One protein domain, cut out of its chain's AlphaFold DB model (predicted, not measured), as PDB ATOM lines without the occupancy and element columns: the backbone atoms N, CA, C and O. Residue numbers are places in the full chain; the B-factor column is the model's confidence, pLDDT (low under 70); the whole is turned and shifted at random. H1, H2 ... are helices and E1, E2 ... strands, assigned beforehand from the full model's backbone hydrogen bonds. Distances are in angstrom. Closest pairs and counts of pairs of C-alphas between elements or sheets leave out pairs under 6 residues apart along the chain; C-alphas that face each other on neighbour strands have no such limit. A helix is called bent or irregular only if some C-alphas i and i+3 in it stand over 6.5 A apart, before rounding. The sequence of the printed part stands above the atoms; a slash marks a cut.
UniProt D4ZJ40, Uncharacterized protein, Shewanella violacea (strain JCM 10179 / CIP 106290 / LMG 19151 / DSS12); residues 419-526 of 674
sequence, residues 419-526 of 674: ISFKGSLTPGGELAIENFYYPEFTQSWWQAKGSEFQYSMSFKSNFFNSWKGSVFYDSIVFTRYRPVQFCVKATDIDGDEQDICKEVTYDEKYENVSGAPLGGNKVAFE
ATOM      1  N   ILE A 419      26.938 -53.443 -29.200       78.00
ATOM      2  CA  ILE A 419      26.626 -52.020 -29.173       78.00
ATOM      3  C   ILE A 419      27.834 -51.270 -29.697       78.00
ATOM      4  O   ILE A 419      28.963 -51.615 -29.354       78.00
ATOM      5  N   SER A 420      27.572 -50.293 -30.551       78.31
ATOM      6  CA  SER A 420      28.552 -49.293 -30.939       78.31
ATOM      7  C   SER A 420      27.931 -47.918 -30.799       78.31
ATOM      8  O   SER A 420      26.759 -47.725 -31.144       78.31
ATOM      9  N   PHE A 421      28.700 -46.955 -30.316       78.56
ATOM     10  CA  PHE A 421      28.239 -45.574 -30.227       78.56
ATOM     11  C   PHE A 421      28.822 -44.727 -31.356       78.56
ATOM     12  O   PHE A 421      29.692 -45.163 -32.100       78.56
ATOM     13  N   LYS A 422      28.279 -43.525 -31.526       78.00
ATOM     14  CA  LYS A 422      28.768 -42.505 -32.449       78.00
ATOM     15  C   LYS A 422      28.408 -41.134 -31.905       78.00
ATOM     16  O   LYS A 422      27.360 -40.957 -31.285       78.00
ATOM     17  N   GLY A 423      29.240 -40.144 -32.202       73.69
ATOM     18  CA  GLY A 423      28.933 -38.747 -31.928       73.69
ATOM     19  C   GLY A 423      30.125 -38.002 -31.362       73.69
ATOM     20  O   GLY A 423      31.270 -38.322 -31.683       73.69
ATOM     21  N   SER A 424      29.848 -36.997 -30.532       65.31
ATOM     22  CA  SER A 424      30.877 -36.140 -29.947       65.31
ATOM     23  C   SER A 424      30.691 -35.998 -28.441       65.31
ATOM     24  O   SER A 424      29.618 -35.641 -27.955       65.31
ATOM     25  N   LEU A 425      31.777 -36.240 -27.712       61.16
ATOM     26  CA  LEU A 425      31.914 -35.942 -26.290       61.16
ATOM     27  C   LEU A 425      32.449 -34.515 -26.136       61.16
ATOM     28  O   LEU A 425      33.622 -34.309 -25.836       61.16
ATOM     29  N   THR A 426      31.592 -33.534 -26.408       58.25
ATOM     30  CA  THR A 426      31.856 -32.095 -26.248       58.25
ATOM     31  C   THR A 426      30.668 -31.416 -25.555       58.25
ATOM     32  O   THR A 426      29.569 -31.977 -25.542       58.25
ATOM     33  N   PRO A 427      30.838 -30.224 -24.952       56.00
ATOM     34  CA  PRO A 427      29.706 -29.436 -24.462       56.00
ATOM     35  C   PRO A 427      28.680 -29.190 -25.579       56.00
ATOM     36  O   PRO A 427      29.038 -28.687 -26.642       56.00
ATOM     37  N   GLY A 428      27.417 -29.562 -25.353       60.50
ATOM     38  CA  GLY A 428      26.363 -29.506 -26.377       60.50
ATOM     39  C   GLY A 428      26.414 -30.626 -27.427       60.50
ATOM     40  O   GLY A 428      25.548 -30.672 -28.298       60.50
ATOM     41  N   GLY A 429      27.399 -31.525 -27.351       68.38
ATOM     42  CA  GLY A 429      27.510 -32.710 -28.194       68.38
ATOM     43  C   GLY A 429      26.496 -33.796 -27.828       68.38
ATOM     44  O   GLY A 429      25.937 -33.825 -26.729       68.38
ATOM     45  N   GLU A 430      26.261 -34.710 -28.763       76.50
ATOM     46  CA  GLU A 430      25.366 -35.853 -28.596       76.50
ATOM     47  C   GLU A 430      26.147 -37.151 -28.807       76.50
ATOM     48  O   GLU A 430      26.903 -37.279 -29.772       76.50
ATOM     49  N   LEU A 431      25.950 -38.109 -27.901       76.00
ATOM     50  CA  LEU A 431      26.353 -39.500 -28.056       76.00
ATOM     51  C   LEU A 431      25.114 -40.336 -28.362       76.00
ATOM     52  O   LEU A 431      24.237 -40.527 -27.516       76.00
ATOM     53  N   ALA A 432      25.061 -40.852 -29.581       81.38
ATOM     54  CA  ALA A 432      24.017 -41.747 -30.042       81.38
ATOM     55  C   ALA A 432      24.545 -43.182 -30.127       81.38
ATOM     56  O   ALA A 432      25.741 -43.422 -30.282       81.38
ATOM     57  N   ILE A 433      23.635 -44.146 -30.055       82.75
ATOM     58  CA  ILE A 433      23.947 -45.545 -30.343       82.75
ATOM     59  C   ILE A 433      23.793 -45.751 -31.859       82.75
ATOM     60  O   ILE A 433      22.732 -45.463 -32.408       82.75
ATOM     61  N   GLU A 434      24.853 -46.202 -32.540       77.12
ATOM     62  CA  GLU A 434      24.885 -46.402 -33.999       77.12
ATOM     63  C   GLU A 434      24.363 -47.789 -34.390       77.12
ATOM     64  O   GLU A 434      23.464 -47.896 -35.220       77.12
ATOM     65  N   ASN A 435      24.892 -48.845 -33.765       71.19
ATOM     66  CA  ASN A 435      24.379 -50.204 -33.903       71.19
ATOM     67  C   ASN A 435      24.002 -50.725 -32.529       71.19
ATOM     68  O   ASN A 435      24.795 -50.652 -31.591       71.19
ATOM     69  N   PHE A 436      22.799 -51.277 -32.429       77.19
ATOM     70  CA  PHE A 436      22.285 -51.802 -31.182       77.19
ATOM     71  C   PHE A 436      21.633 -53.153 -31.403       77.19
ATOM     72  O   PHE A 436      20.564 -53.267 -32.002       77.19
ATOM     73  N   TYR A 437      22.297 -54.182 -30.907       83.31
ATOM     74  CA  TYR A 437      21.718 -55.493 -30.740       83.31
ATOM     75  C   TYR A 437      22.019 -55.934 -29.312       83.31
ATOM     76  O   TYR A 437      23.168 -56.156 -28.962       83.31
ATOM     77  N   TYR A 438      21.001 -55.987 -28.470       82.50
ATOM     78  CA  TYR A 438      21.105 -56.262 -27.039       82.50
ATOM     79  C   TYR A 438      20.032 -57.292 -26.664       82.50
ATOM     80  O   TYR A 438      19.101 -57.487 -27.454       82.50
ATOM     81  N   PRO A 439      20.146 -57.970 -25.508       82.44
ATOM     82  CA  PRO A 439      19.041 -58.776 -24.997       82.44
ATOM     83  C   PRO A 439      17.820 -57.882 -24.777       82.44
ATOM     84  O   PRO A 439      17.953 -56.660 -24.716       82.44
ATOM     85  N   GLU A 440      16.634 -58.466 -24.637       86.50
ATOM     86  CA  GLU A 440      15.465 -57.679 -24.244       86.50
ATOM     87  C   GLU A 440      15.692 -57.025 -22.870       86.50
ATOM     88  O   GLU A 440      16.189 -57.662 -21.940       86.50
ATOM     89  N   PHE A 441      15.339 -55.744 -22.741       90.81
ATOM     90  CA  PHE A 441      15.474 -54.986 -21.493       90.81
ATOM     91  C   PHE A 441      14.263 -54.102 -21.229       90.81
ATOM     92  O   PHE A 441      13.579 -53.644 -22.149       90.81
ATOM     93  N   THR A 442      14.024 -53.823 -19.951       92.38
ATOM     94  CA  THR A 442      12.912 -52.990 -19.472       92.38
ATOM     95  C   THR A 442      13.324 -51.536 -19.266       92.38
ATOM     96  O   THR A 442      12.494 -50.635 -19.389       92.38
ATOM     97  N   GLN A 443      14.606 -51.296 -18.977       93.50
ATOM     98  CA  GLN A 443      15.143 -49.968 -18.697       93.50
ATOM     99  C   GLN A 443      16.485 -49.752 -19.384       93.50
ATOM    100  O   GLN A 443      17.251 -50.697 -19.574       93.50
ATOM    101  N   SER A 444      16.781 -48.497 -19.711       92.12
ATOM    102  CA  SER A 444      18.098 -48.080 -20.185       92.12
ATOM    103  C   SER A 444      18.479 -46.709 -19.645       92.12
ATOM    104  O   SER A 444      17.614 -45.868 -19.396       92.12
ATOM    105  N   TRP A 445      19.773 -46.480 -19.438       90.44
ATOM    106  CA  TRP A 445      20.301 -45.203 -18.967       90.44
ATOM    107  C   TRP A 445      21.778 -45.059 -19.316       90.44
ATOM    108  O   TRP A 445      22.477 -46.015 -19.648       90.44
ATOM    109  N   TRP A 446      22.265 -43.834 -19.201       85.31
ATOM    110  CA  TRP A 446      23.681 -43.515 -19.237       85.31
ATOM    111  C   TRP A 446      24.168 -43.256 -17.819       85.31
ATOM    112  O   TRP A 446      23.470 -42.626 -17.027       85.31
ATOM    113  N   GLN A 447      25.378 -43.696 -17.491       80.69
ATOM    114  CA  GLN A 447      26.021 -43.356 -16.223       80.69
ATOM    115  C   GLN A 447      27.533 -43.247 -16.377       80.69
ATOM    116  O   GLN A 447      28.125 -43.772 -17.320       80.69
ATOM    117  N   ALA A 448      28.173 -42.587 -15.420       73.06
ATOM    118  CA  ALA A 448      29.613 -42.684 -15.260       73.06
ATOM    119  C   ALA A 448      29.970 -43.958 -14.487       73.06
ATOM    120  O   ALA A 448      29.233 -44.397 -13.599       73.06
ATOM    121  N   LYS A 449      31.110 -44.568 -14.805       69.94
ATOM    122  CA  LYS A 449      31.549 -45.794 -14.135       69.94
ATOM    123  C   LYS A 449      31.646 -45.597 -12.616       69.94
ATOM    124  O   LYS A 449      32.314 -44.682 -12.139       69.94
ATOM    125  N   GLY A 450      30.991 -46.466 -11.845       68.12
ATOM    126  CA  GLY A 450      30.972 -46.395 -10.378       68.12
ATOM    127  C   GLY A 450      30.197 -45.201  -9.803       68.12
ATOM    128  O   GLY A 450      30.417 -44.843  -8.649       68.12
ATOM    129  N   SER A 451      29.370 -44.537 -10.614       70.94
ATOM    130  CA  SER A 451      28.381 -43.560 -10.157       70.94
ATOM    131  C   SER A 451      27.027 -44.248  -9.994       70.94
ATOM    132  O   SER A 451      26.677 -45.091 -10.814       70.94
ATOM    133  N   GLU A 452      26.265 -43.867  -8.968       70.25
ATOM    134  CA  GLU A 452      24.852 -44.257  -8.816       70.25
ATOM    135  C   GLU A 452      23.909 -43.326  -9.595       70.25
ATOM    136  O   GLU A 452      22.712 -43.578  -9.701       70.25
ATOM    137  N   PHE A 453      24.432 -42.222 -10.136       72.88
ATOM    138  CA  PHE A 453      23.621 -41.246 -10.846       72.88
ATOM    139  C   PHE A 453      23.340 -41.703 -12.280       72.88
ATOM    140  O   PHE A 453      24.264 -41.902 -13.074       72.88
ATOM    141  N   GLN A 454      22.055 -41.806 -12.616       79.38
ATOM    142  CA  GLN A 454      21.557 -42.252 -13.915       79.38
ATOM    143  C   GLN A 454      21.063 -41.055 -14.739       79.38
ATOM    144  O   GLN A 454      20.332 -40.203 -14.238       79.38
ATOM    145  N   TYR A 455      21.437 -40.994 -16.015       76.06
ATOM    146  CA  TYR A 455      21.092 -39.909 -16.935       76.06
ATOM    147  C   TYR A 455      20.404 -40.437 -18.198       76.06
ATOM    148  O   TYR A 455      20.636 -41.570 -18.618       76.06
ATOM    149  N   SER A 456      19.560 -39.606 -18.823       76.50
ATOM    150  CA  SER A 456      18.781 -39.966 -20.022       76.50
ATOM    151  C   SER A 456      17.995 -41.284 -19.867       76.50
ATOM    152  O   SER A 456      17.825 -42.030 -20.834       76.50
ATOM    153  N   MET A 457      17.520 -41.571 -18.650       83.44
ATOM    154  CA  MET A 457      16.860 -42.831 -18.319       83.44
ATOM    155  C   MET A 457      15.551 -43.019 -19.095       83.44
ATOM    156  O   MET A 457      14.758 -42.094 -19.269       83.44
ATOM    157  N   SER A 458      15.320 -44.250 -19.534       85.56
ATOM    158  CA  SER A 458      14.093 -44.720 -20.159       85.56
ATOM    159  C   SER A 458      13.581 -45.956 -19.428       85.56
ATOM    160  O   SER A 458      14.342 -46.886 -19.184       85.56
ATOM    161  N   PHE A 459      12.274 -45.988 -19.166       89.50
ATOM    162  CA  PHE A 459      11.544 -47.153 -18.643       89.50
ATOM    163  C   PHE A 459      10.752 -47.897 -19.724       89.50
ATOM    164  O   PHE A 459       9.906 -48.739 -19.429       89.50
ATOM    165  N   LYS A 460      10.947 -47.519 -20.989       90.31
ATOM    166  CA  LYS A 460      10.285 -48.168 -22.113       90.31
ATOM    167  C   LYS A 460      11.140 -49.346 -22.572       90.31
ATOM    168  O   LYS A 460      12.324 -49.169 -22.863       90.31
ATOM    169  N   SER A 461      10.516 -50.517 -22.687       88.81
ATOM    170  CA  SER A 461      11.192 -51.739 -23.122       88.81
ATOM    171  C   SER A 461      11.852 -51.567 -24.484       88.81
ATOM    172  O   SER A 461      11.254 -50.991 -25.400       88.81
ATOM    173  N   ASN A 462      13.077 -52.077 -24.610       88.25
ATOM    174  CA  ASN A 462      13.888 -52.014 -25.826       88.25
ATOM    175  C   ASN A 462      14.037 -50.592 -26.408       88.25
ATOM    176  O   ASN A 462      14.208 -50.417 -27.614       88.25
ATOM    177  N   PHE A 463      13.952 -49.562 -25.560       89.06
ATOM    178  CA  PHE A 463      14.064 -48.163 -25.961       89.06
ATOM    179  C   PHE A 463      15.152 -47.449 -25.169       89.06
ATOM    180  O   PHE A 463      15.269 -47.607 -23.952       89.06
ATOM    181  N   PHE A 464      15.906 -46.609 -25.868       88.56
ATOM    182  CA  PHE A 464      16.999 -45.822 -25.322       88.56
ATOM    183  C   PHE A 464      16.978 -44.404 -25.879       88.56
ATOM    184  O   PHE A 464      16.524 -44.160 -26.998       88.56
ATOM    185  N   ASN A 465      17.504 -43.477 -25.089       84.38
ATOM    186  CA  ASN A 465      17.761 -42.112 -25.517       84.38
ATOM    187  C   ASN A 465      19.251 -41.945 -25.807       84.38
ATOM    188  O   ASN A 465      20.095 -42.544 -25.133       84.38
ATOM    189  N   SER A 466      19.579 -41.085 -26.768       83.12
ATOM    190  CA  SER A 466      20.939 -40.574 -26.874       83.12
ATOM    191  C   SER A 466      21.310 -39.811 -25.604       83.12
ATOM    192  O   SER A 466      20.473 -39.201 -24.920       83.12
ATOM    193  N   TRP A 467      22.590 -39.860 -25.263       78.75
ATOM    194  CA  TRP A 467      23.123 -38.963 -24.258       78.75
ATOM    195  C   TRP A 467      23.360 -37.606 -24.909       78.75
ATOM    196  O   TRP A 467      24.011 -37.505 -25.947       78.75
ATOM    197  N   LYS A 468      22.822 -36.553 -24.297       73.44
ATOM    198  CA  LYS A 468      23.062 -35.170 -24.708       73.44
ATOM    199  C   LYS A 468      23.885 -34.490 -23.636       73.44
ATOM    200  O   LYS A 468      23.441 -34.420 -22.486       73.44
ATOM    201  N   GLY A 469      25.048 -33.975 -24.019       60.88
ATOM    202  CA  GLY A 469      25.841 -33.106 -23.167       60.88
ATOM    203  C   GLY A 469      25.059 -31.824 -22.906       60.88
ATOM    204  O   GLY A 469      24.957 -30.973 -23.788       60.88
ATOM    205  N   SER A 470      24.464 -31.698 -21.720       53.91
ATOM    206  CA  SER A 470      23.750 -30.488 -21.315       53.91
ATOM    207  C   SER A 470      24.720 -29.352 -20.983       53.91
ATOM    208  O   SER A 470      25.924 -29.549 -20.779       53.91
ATOM    209  N   VAL A 471      24.172 -28.139 -20.929       48.94
ATOM    210  CA  VAL A 471      24.871 -26.951 -20.445       48.94
ATOM    211  C   VAL A 471      25.266 -27.165 -18.978       48.94
ATOM    212  O   VAL A 471      24.429 -27.275 -18.089       48.94
ATOM    213  N   PHE A 472      26.575 -27.220 -18.763       47.38
ATOM    214  CA  PHE A 472      27.312 -26.985 -17.523       47.38
ATOM    215  C   PHE A 472      27.083 -27.861 -16.281       47.38
ATOM    216  O   PHE A 472      28.013 -28.547 -15.857       47.38
ATOM    217  N   TYR A 473      25.911 -27.821 -15.647       45.19
ATOM    218  CA  TYR A 473      25.786 -28.298 -14.259       45.19
ATOM    219  C   TYR A 473      25.642 -29.819 -14.136       45.19
ATOM    220  O   TYR A 473      26.270 -30.420 -13.262       45.19
ATOM    221  N   ASP A 474      24.900 -30.463 -15.040       46.94
ATOM    222  CA  ASP A 474      24.670 -31.907 -14.925       46.94
ATOM    223  C   ASP A 474      25.871 -32.724 -15.416       46.94
ATOM    224  O   ASP A 474      26.158 -33.776 -14.859       46.94
ATOM    225  N   SER A 475      26.627 -32.253 -16.415       48.69
ATOM    226  CA  SER A 475      27.695 -33.045 -17.048       48.69
ATOM    227  C   SER A 475      28.986 -33.146 -16.218       48.69
ATOM    228  O   SER A 475      29.618 -34.203 -16.221       48.69
ATOM    229  N   ILE A 476      29.356 -32.098 -15.463       46.66
ATOM    230  CA  ILE A 476      30.564 -32.065 -14.608       46.66
ATOM    231  C   ILE A 476      30.399 -32.940 -13.359       46.66
ATOM    232  O   ILE A 476      31.296 -33.716 -13.017       46.66
ATOM    233  N   VAL A 477      29.247 -32.842 -12.686       48.84
ATOM    234  CA  VAL A 477      28.935 -33.660 -11.499       48.84
ATOM    235  C   VAL A 477      28.777 -35.131 -11.883       48.84
ATOM    236  O   VAL A 477      29.149 -36.013 -11.106       48.84
ATOM    237  N   PHE A 478      28.259 -35.386 -13.087       52.28
ATOM    238  CA  PHE A 478      27.967 -36.716 -13.599       52.28
ATOM    239  C   PHE A 478      29.211 -37.529 -13.954       52.28
ATOM    240  O   PHE A 478      29.323 -38.661 -13.488       52.28
ATOM    241  N   THR A 479      30.141 -36.997 -14.761       55.19
ATOM    242  CA  THR A 479      31.266 -37.817 -15.247       55.19
ATOM    243  C   THR A 479      32.408 -37.916 -14.248       55.19
ATOM    244  O   THR A 479      32.990 -38.990 -14.133       55.19
ATOM    245  N   ARG A 480      32.757 -36.835 -13.530       56.38
ATOM    246  CA  ARG A 480      33.947 -36.751 -12.653       56.38
ATOM    247  C   ARG A 480      35.194 -37.449 -13.234       56.38
ATOM    248  O   ARG A 480      35.879 -38.176 -12.517       56.38
ATOM    249  N   TYR A 481      35.476 -37.276 -14.529       55.66
ATOM    250  CA  TYR A 481      36.601 -37.932 -15.230       55.66
ATOM    251  C   TYR A 481      36.552 -39.467 -15.278       55.66
ATOM    252  O   TYR A 481      37.558 -40.121 -15.547       55.66
ATOM    253  N   ARG A 482      35.394 -40.073 -15.028       62.16
ATOM    254  CA  ARG A 482      35.202 -41.519 -15.127       62.16
ATOM    255  C   ARG A 482      34.686 -41.890 -16.520       62.16
ATOM    256  O   ARG A 482      34.004 -41.076 -17.150       62.16
ATOM    257  N   PRO A 483      34.980 -43.110 -17.003       66.69
ATOM    258  CA  PRO A 483      34.439 -43.589 -18.266       66.69
ATOM    259  C   PRO A 483      32.913 -43.520 -18.294       66.69
ATOM    260  O   PRO A 483      32.254 -43.884 -17.314       66.69
ATOM    261  N   VAL A 484      32.361 -43.067 -19.416       73.31
ATOM    262  CA  VAL A 484      30.914 -43.095 -19.660       73.31
ATOM    263  C   VAL A 484      30.520 -44.508 -20.082       73.31
ATOM    264  O   VAL A 484      31.233 -45.160 -20.845       73.31
ATOM    265  N   GLN A 485      29.388 -44.988 -19.578       80.12
ATOM    266  CA  GLN A 485      28.819 -46.278 -19.941       80.12
ATOM    267  C   GLN A 485      27.320 -46.165 -20.204       80.12
ATOM    268  O   GLN A 485      26.606 -45.410 -19.540       80.12
ATOM    269  N   PHE A 486      26.860 -46.944 -21.174       87.12
ATOM    270  CA  PHE A 486      25.447 -47.182 -21.411       87.12
ATOM    271  C   PHE A 486      25.041 -48.465 -20.702       87.12
ATOM    272  O   PHE A 486      25.736 -49.476 -20.807       87.12
ATOM    273  N   CYS A 487      23.931 -48.418 -19.982       90.25
ATOM    274  CA  CYS A 487      23.445 -49.528 -19.190       90.25
ATOM    275  C   CYS A 487      22.010 -49.877 -19.557       90.25
ATOM    276  O   CYS A 487      21.212 -49.007 -19.916       90.25
ATOM    277  N   VAL A 488      21.686 -51.156 -19.428       92.56
ATOM    278  CA  VAL A 488      20.328 -51.676 -19.541       92.56
ATOM    279  C   VAL A 488      20.000 -52.565 -18.354       92.56
ATOM    280  O   VAL A 488      20.898 -53.138 -17.741       92.56
ATOM    281  N   LYS A 489      18.710 -52.727 -18.078       92.94
ATOM    282  CA  LYS A 489      18.201 -53.691 -17.103       92.94
ATOM    283  C   LYS A 489      17.547 -54.865 -17.826       92.94
ATOM    284  O   LYS A 489      16.502 -54.678 -18.452       92.94
ATOM    285  N   ALA A 490      18.161 -56.042 -17.764       92.50
ATOM    286  CA  ALA A 490      17.687 -57.250 -18.444       92.50
ATOM    287  C   ALA A 490      17.536 -58.419 -17.467       92.50
ATOM    288  O   ALA A 490      18.164 -58.440 -16.413       92.50
ATOM    289  N   THR A 491      16.711 -59.393 -17.831       91.44
ATOM    290  CA  THR A 491      16.431 -60.571 -17.004       91.44
ATOM    291  C   THR A 491      17.403 -61.702 -17.332       91.44
ATOM    292  O   THR A 491      17.601 -62.036 -18.502       91.44
ATOM    293  N   ASP A 492      18.016 -62.301 -16.313       92.12
ATOM    294  CA  ASP A 492      18.881 -63.467 -16.484       92.12
ATOM    295  C   ASP A 492      18.096 -64.790 -16.614       92.12
ATOM    296  O   ASP A 492      16.872 -64.817 -16.760       92.12
ATOM    297  N   ILE A 493      18.810 -65.922 -16.635       93.88
ATOM    298  CA  ILE A 493      18.193 -67.249 -16.796       93.88
ATOM    299  C   ILE A 493      17.390 -67.712 -15.574       93.88
ATOM    300  O   ILE A 493      16.592 -68.644 -15.723       93.88
ATOM    301  N   ASP A 494      17.614 -67.099 -14.411       92.19
ATOM    302  CA  ASP A 494      16.957 -67.408 -13.138       92.19
ATOM    303  C   ASP A 494      15.728 -66.510 -12.910       92.19
ATOM    304  O   ASP A 494      14.880 -66.811 -12.070       92.19
ATOM    305  N   GLY A 495      15.564 -65.477 -13.744       90.06
ATOM    306  CA  GLY A 495      14.456 -64.529 -13.671       90.06
ATOM    307  C   GLY A 495      14.807 -63.249 -12.914       90.06
ATOM    308  O   GLY A 495      13.928 -62.404 -12.742       90.06
ATOM    309  N   ASP A 496      16.063 -63.086 -12.494       91.88
ATOM    310  CA  ASP A 496      16.517 -61.919 -11.749       91.88
ATOM    311  C   ASP A 496      16.872 -60.770 -12.704       91.88
ATOM    312  O   ASP A 496      17.430 -60.966 -13.789       91.88
ATOM    313  N   GLU A 497      16.536 -59.541 -12.308       91.31
ATOM    314  CA  GLU A 497      16.912 -58.343 -13.060       91.31
ATOM    315  C   GLU A 497      18.379 -57.974 -12.798       91.31
ATOM    316  O   GLU A 497      18.795 -57.784 -11.656       91.31
ATOM    317  N   GLN A 498      19.148 -57.810 -13.873       91.56
ATOM    318  CA  GLN A 498      20.565 -57.461 -13.854       91.56
ATOM    319  C   GLN A 498      20.812 -56.137 -14.577       91.56
ATOM    320  O   GLN A 498      20.317 -55.912 -15.686       91.56
ATOM    321  N   ASP A 499      21.642 -55.288 -13.972       91.31
ATOM    322  CA  ASP A 499      22.118 -54.049 -14.582       91.31
ATOM    323  C   ASP A 499      23.389 -54.336 -15.388       91.31
ATOM    324  O   ASP A 499      24.454 -54.637 -14.843       91.31
ATOM    325  N   ILE A 500      23.283 -54.241 -16.709       90.50
ATOM    326  CA  ILE A 500      24.360 -54.580 -17.633       90.50
ATOM    327  C   ILE A 500      24.860 -53.309 -18.286       90.50
ATOM    328  O   ILE A 500      24.107 -52.632 -18.981       90.50
ATOM    329  N   CYS A 501      26.143 -53.010 -18.101       86.50
ATOM    330  CA  CYS A 501      26.750 -51.782 -18.589       86.50
ATOM    331  C   CYS A 501      27.877 -52.045 -19.584       86.50
ATOM    332  O   CYS A 501      28.759 -52.873 -19.344       86.50
ATOM    333  N   LYS A 502      27.890 -51.270 -20.668       83.88
ATOM    334  CA  LYS A 502      28.988 -51.202 -21.628       83.88
ATOM    335  C   LYS A 502      29.618 -49.818 -21.606       83.88
ATOM    336  O   LYS A 502      28.952 -48.815 -21.851       83.88
ATOM    337  N   GLU A 503      30.916 -49.789 -21.332       77.88
ATOM    338  CA  GLU A 503      31.736 -48.583 -21.440       77.88
ATOM    339  C   GLU A 503      31.939 -48.175 -22.904       77.88
ATOM    340  O   GLU A 503      32.126 -49.027 -23.771       77.88
ATOM    341  N   VAL A 504      31.948 -46.864 -23.135       73.38
ATOM    342  CA  VAL A 504      32.238 -46.198 -24.412       73.38
ATOM    343  C   VAL A 504      33.751 -46.266 -24.692       73.38
ATOM    344  O   VAL A 504      34.560 -45.873 -23.838       73.38
ATOM    345  N   THR A 505      34.157 -46.751 -25.870       64.31
ATOM    346  CA  THR A 505      35.573 -46.950 -26.247       64.31
ATOM    347  C   THR A 505      35.961 -46.151 -27.484       64.31
ATOM    348  O   THR A 505      35.152 -45.964 -28.364       64.31
ATOM    349  N   TYR A 506      37.202 -45.667 -27.588       53.19
ATOM    350  CA  TYR A 506      37.655 -44.704 -28.611       53.19
ATOM    351  C   TYR A 506      37.476 -45.158 -30.075       53.19
ATOM    352  O   TYR A 506      37.335 -44.333 -30.977       53.19
ATOM    353  N   ASP A 507      37.490 -46.464 -30.324       53.44
ATOM    354  CA  ASP A 507      37.394 -47.092 -31.643       53.44
ATOM    355  C   ASP A 507      36.003 -46.995 -32.301       53.44
ATOM    356  O   ASP A 507      35.874 -47.244 -33.502       53.44
ATOM    357  N   GLU A 508      34.977 -46.537 -31.586       59.53
ATOM    358  CA  GLU A 508      33.611 -46.382 -32.113       59.53
ATOM    359  C   GLU A 508      33.391 -45.029 -32.847       59.53
ATOM    360  O   GLU A 508      32.322 -44.432 -32.810       59.53
ATOM    361  N   LYS A 509      34.407 -44.544 -33.582       57.41
ATOM    362  CA  LYS A 509      34.328 -43.407 -34.538       57.41
ATOM    363  C   LYS A 509      33.787 -42.076 -33.966       57.41
ATOM    364  O   LYS A 509      32.905 -41.452 -34.562       57.41
ATOM    365  N   TYR A 510      34.340 -41.596 -32.855       59.81
ATOM    366  CA  TYR A 510      34.004 -40.269 -32.311       59.81
ATOM    367  C   TYR A 510      34.750 -39.152 -33.039       59.81
ATOM    368  O   TYR A 510      35.960 -39.236 -33.248       59.81
ATOM    369  N   GLU A 511      34.046 -38.069 -33.367       45.97
ATOM    370  CA  GLU A 511      34.668 -36.855 -33.896       45.97
ATOM    371  C   GLU A 511      34.967 -35.883 -32.743       45.97
ATOM    372  O   GLU A 511      34.070 -35.484 -31.996       45.97
ATOM    373  N   ASN A 512      36.243 -35.495 -32.612       43.09
ATOM    374  CA  ASN A 512      36.748 -34.486 -31.673       43.09
ATOM    375  C   ASN A 512      36.399 -34.752 -30.198       43.09
ATOM    376  O   ASN A 512      35.515 -34.120 -29.626       43.09
ATOM    377  N   VAL A 513      37.147 -35.652 -29.555       42.88
ATOM    378  CA  VAL A 513      37.103 -35.812 -28.096       42.88
ATOM    379  C   VAL A 513      38.072 -34.811 -27.467       42.88
ATOM    380  O   VAL A 513      39.290 -34.973 -27.536       42.88
ATOM    381  N   SER A 514      37.547 -33.770 -26.823       39.47
ATOM    382  CA  SER A 514      38.317 -32.943 -25.891       39.47
ATOM    383  C   SER A 514      38.380 -33.657 -24.535       39.47
ATOM    384  O   SER A 514      37.701 -33.285 -23.587       39.47
ATOM    385  N   GLY A 515      39.151 -34.742 -24.469       43.44
ATOM    386  CA  GLY A 515      39.344 -35.581 -23.285       43.44
ATOM    387  C   GLY A 515      40.536 -36.504 -23.518       43.44
ATOM    388  O   GLY A 515      40.695 -37.042 -24.613       43.44
ATOM    389  N   ALA A 516      41.434 -36.624 -22.541       40.28
ATOM    390  CA  ALA A 516      42.633 -37.442 -22.703       40.28
ATOM    391  C   ALA A 516      42.254 -38.940 -22.721       40.28
ATOM    392  O   ALA A 516      41.552 -39.388 -21.811       40.28
ATOM    393  N   PRO A 517      42.703 -39.732 -23.716       42.94
ATOM    394  CA  PRO A 517      42.524 -41.177 -23.696       42.94
ATOM    395  C   PRO A 517      43.283 -41.775 -22.507       42.94
ATOM    396  O   PRO A 517      44.457 -41.482 -22.279       42.94
ATOM    397  N   LEU A 518      42.593 -42.622 -21.751       40.81
ATOM    398  CA  LEU A 518      43.097 -43.259 -20.545       40.81
ATOM    399  C   LEU A 518      43.351 -44.740 -20.831       40.81
ATOM    400  O   LEU A 518      42.405 -45.489 -21.060       40.81
ATOM    401  N   GLY A 519      44.622 -45.159 -20.837       40.72
ATOM    402  CA  GLY A 519      45.016 -46.572 -20.798       40.72
ATOM    403  C   GLY A 519      44.300 -47.483 -21.803       40.72
ATOM    404  O   GLY A 519      43.529 -48.355 -21.415       40.72
ATOM    405  N   GLY A 520      44.577 -47.296 -23.095       46.22
ATOM    406  CA  GLY A 520      44.464 -48.364 -24.092       46.22
ATOM    407  C   GLY A 520      43.093 -48.698 -24.688       46.22
ATOM    408  O   GLY A 520      43.025 -49.773 -25.260       46.22
ATOM    409  N   ASN A 521      42.049 -47.853 -24.556       50.41
ATOM    410  CA  ASN A 521      40.892 -47.701 -25.491       50.41
ATOM    411  C   ASN A 521      39.639 -47.051 -24.850       50.41
ATOM    412  O   ASN A 521      38.631 -46.902 -25.530       50.41
ATOM    413  N   LYS A 522      39.639 -46.655 -23.570       53.00
ATOM    414  CA  LYS A 522      38.439 -46.139 -22.868       53.00
ATOM    415  C   LYS A 522      38.378 -44.611 -22.850       53.00
ATOM    416  O   LYS A 522      39.419 -43.955 -22.773       53.00
ATOM    417  N   VAL A 523      37.166 -44.045 -22.883       51.47
ATOM    418  CA  VAL A 523      36.971 -42.588 -22.975       51.47
ATOM    419  C   VAL A 523      36.455 -41.994 -21.662       51.47
ATOM    420  O   VAL A 523      35.335 -42.271 -21.241       51.47
ATOM    421  N   ALA A 524      37.269 -41.140 -21.034       52.09
ATOM    422  CA  ALA A 524      36.870 -40.251 -19.943       52.09
ATOM    423  C   ALA A 524      36.688 -38.819 -20.476       52.09
ATOM    424  O   ALA A 524      37.464 -38.370 -21.321       52.09
ATOM    425  N   PHE A 525      35.669 -38.102 -19.993       49.94
ATOM    426  CA  PHE A 525      35.294 -36.785 -20.517       49.94
ATOM    427  C   PHE A 525      35.357 -35.684 -19.455       49.94
ATOM    428  O   PHE A 525      34.765 -35.812 -18.379       49.94
ATOM    429  N   GLU A 526      36.026 -34.585 -19.817       50.44
ATOM    430  CA  GLU A 526      36.015 -33.314 -19.104       50.44
ATOM    431  C   GLU A 526      35.412 -32.217 -19.997       50.44
ATOM    432  O   GLU A 526      36.015 -31.852 -21.008       50.44
TER     433      GLU A 526
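This is residues 419 to 526 of the 674 residues of an uncharacterized protein of Shewanella violacea (strain JCM 10179 / CIP 106290 / LMG 19151 / DSS12) (UniProt D4ZJ40). A strongly twisted sheet of four strands makes one wall, and the two-stranded hairpin of E1 and E2 lies over one face of it as a smaller, separate layer. The short helix H1 and the tail of residues 504 to 526 lie toward the end of the sheet where E3 ends and E5 begins, while the turn between E5 and E6 makes the other end of the long axis. The printed part has 108 residues, with one named helix and six named strands in the order E1 E2 E3 E4 H1 E5 E6. The larger sheet runs E4, E3, E5, E6, all antiparallel; the class is mostly strand, though under half of the residues are in named elements. The whole is compact, with a radius of gyration of the C-alphas of 13.7 A, and spans 42 by 28 by 22 A.

Start with E1, residues 419 to 423, and E2, residues 430 to 437, a hairpin in which N 422 and O 432 are 2.8 A apart, within hydrogen-bond range. Residues 430 to 431 of E2 also pair, antiparallel, with residues 467 to 468. E3, residues 441 to 448, is apart from E2 but forms a hairpin with E4, residues 454 to 458; look for N 446 and O 455 at 2.8 A. H1, residues 473 to 479, is on this sheet at a height of 8.1 A, over none of its strands, but only just: 2 of its C-alphas fall on E3. The closest C-alphas of E3 and H1 are those of Ala 448 and Thr 479, 5.1 A apart. In H1, 2 of 3 O i to N i+4 pairs are within hydrogen-bond range. E5, residues 484 to 491, is the antiparallel neighbour of E3, with N 487 and O 445 at 2.8 A. It forms a hairpin with E6, residues 497 to 503, where N 488 and O 500 are 2.9 A apart.

Find C-alpha 419 at (26.626, -52.020, -29.173), where E1 begins its 13.8 A. E2 covers 20.1 A, E3 19.8 A and E4 10.0 A. H1 begins at C-alpha 473, (25.786, -28.298, -14.259), and covers 11.0 A; it is neither bent nor irregular, but only just, with C-alphas 473 and 476 at 6.1 A. E5 covers 22.9 A, and E6 runs 19.6 A to C-alpha 503 at (31.736, -48.583, -21.440).

The two C-alphas farthest apart, those of Asp 494 and Asn 512, are 42.7 A from each other. The printed part has no cut, and the link from E4 to H1, 14 residues, is long. The mean pLDDT of the printed part is 70.9; look for values under 70 at residues 424 to 429, 449 to 450, 469 to 483 and 505 to 526.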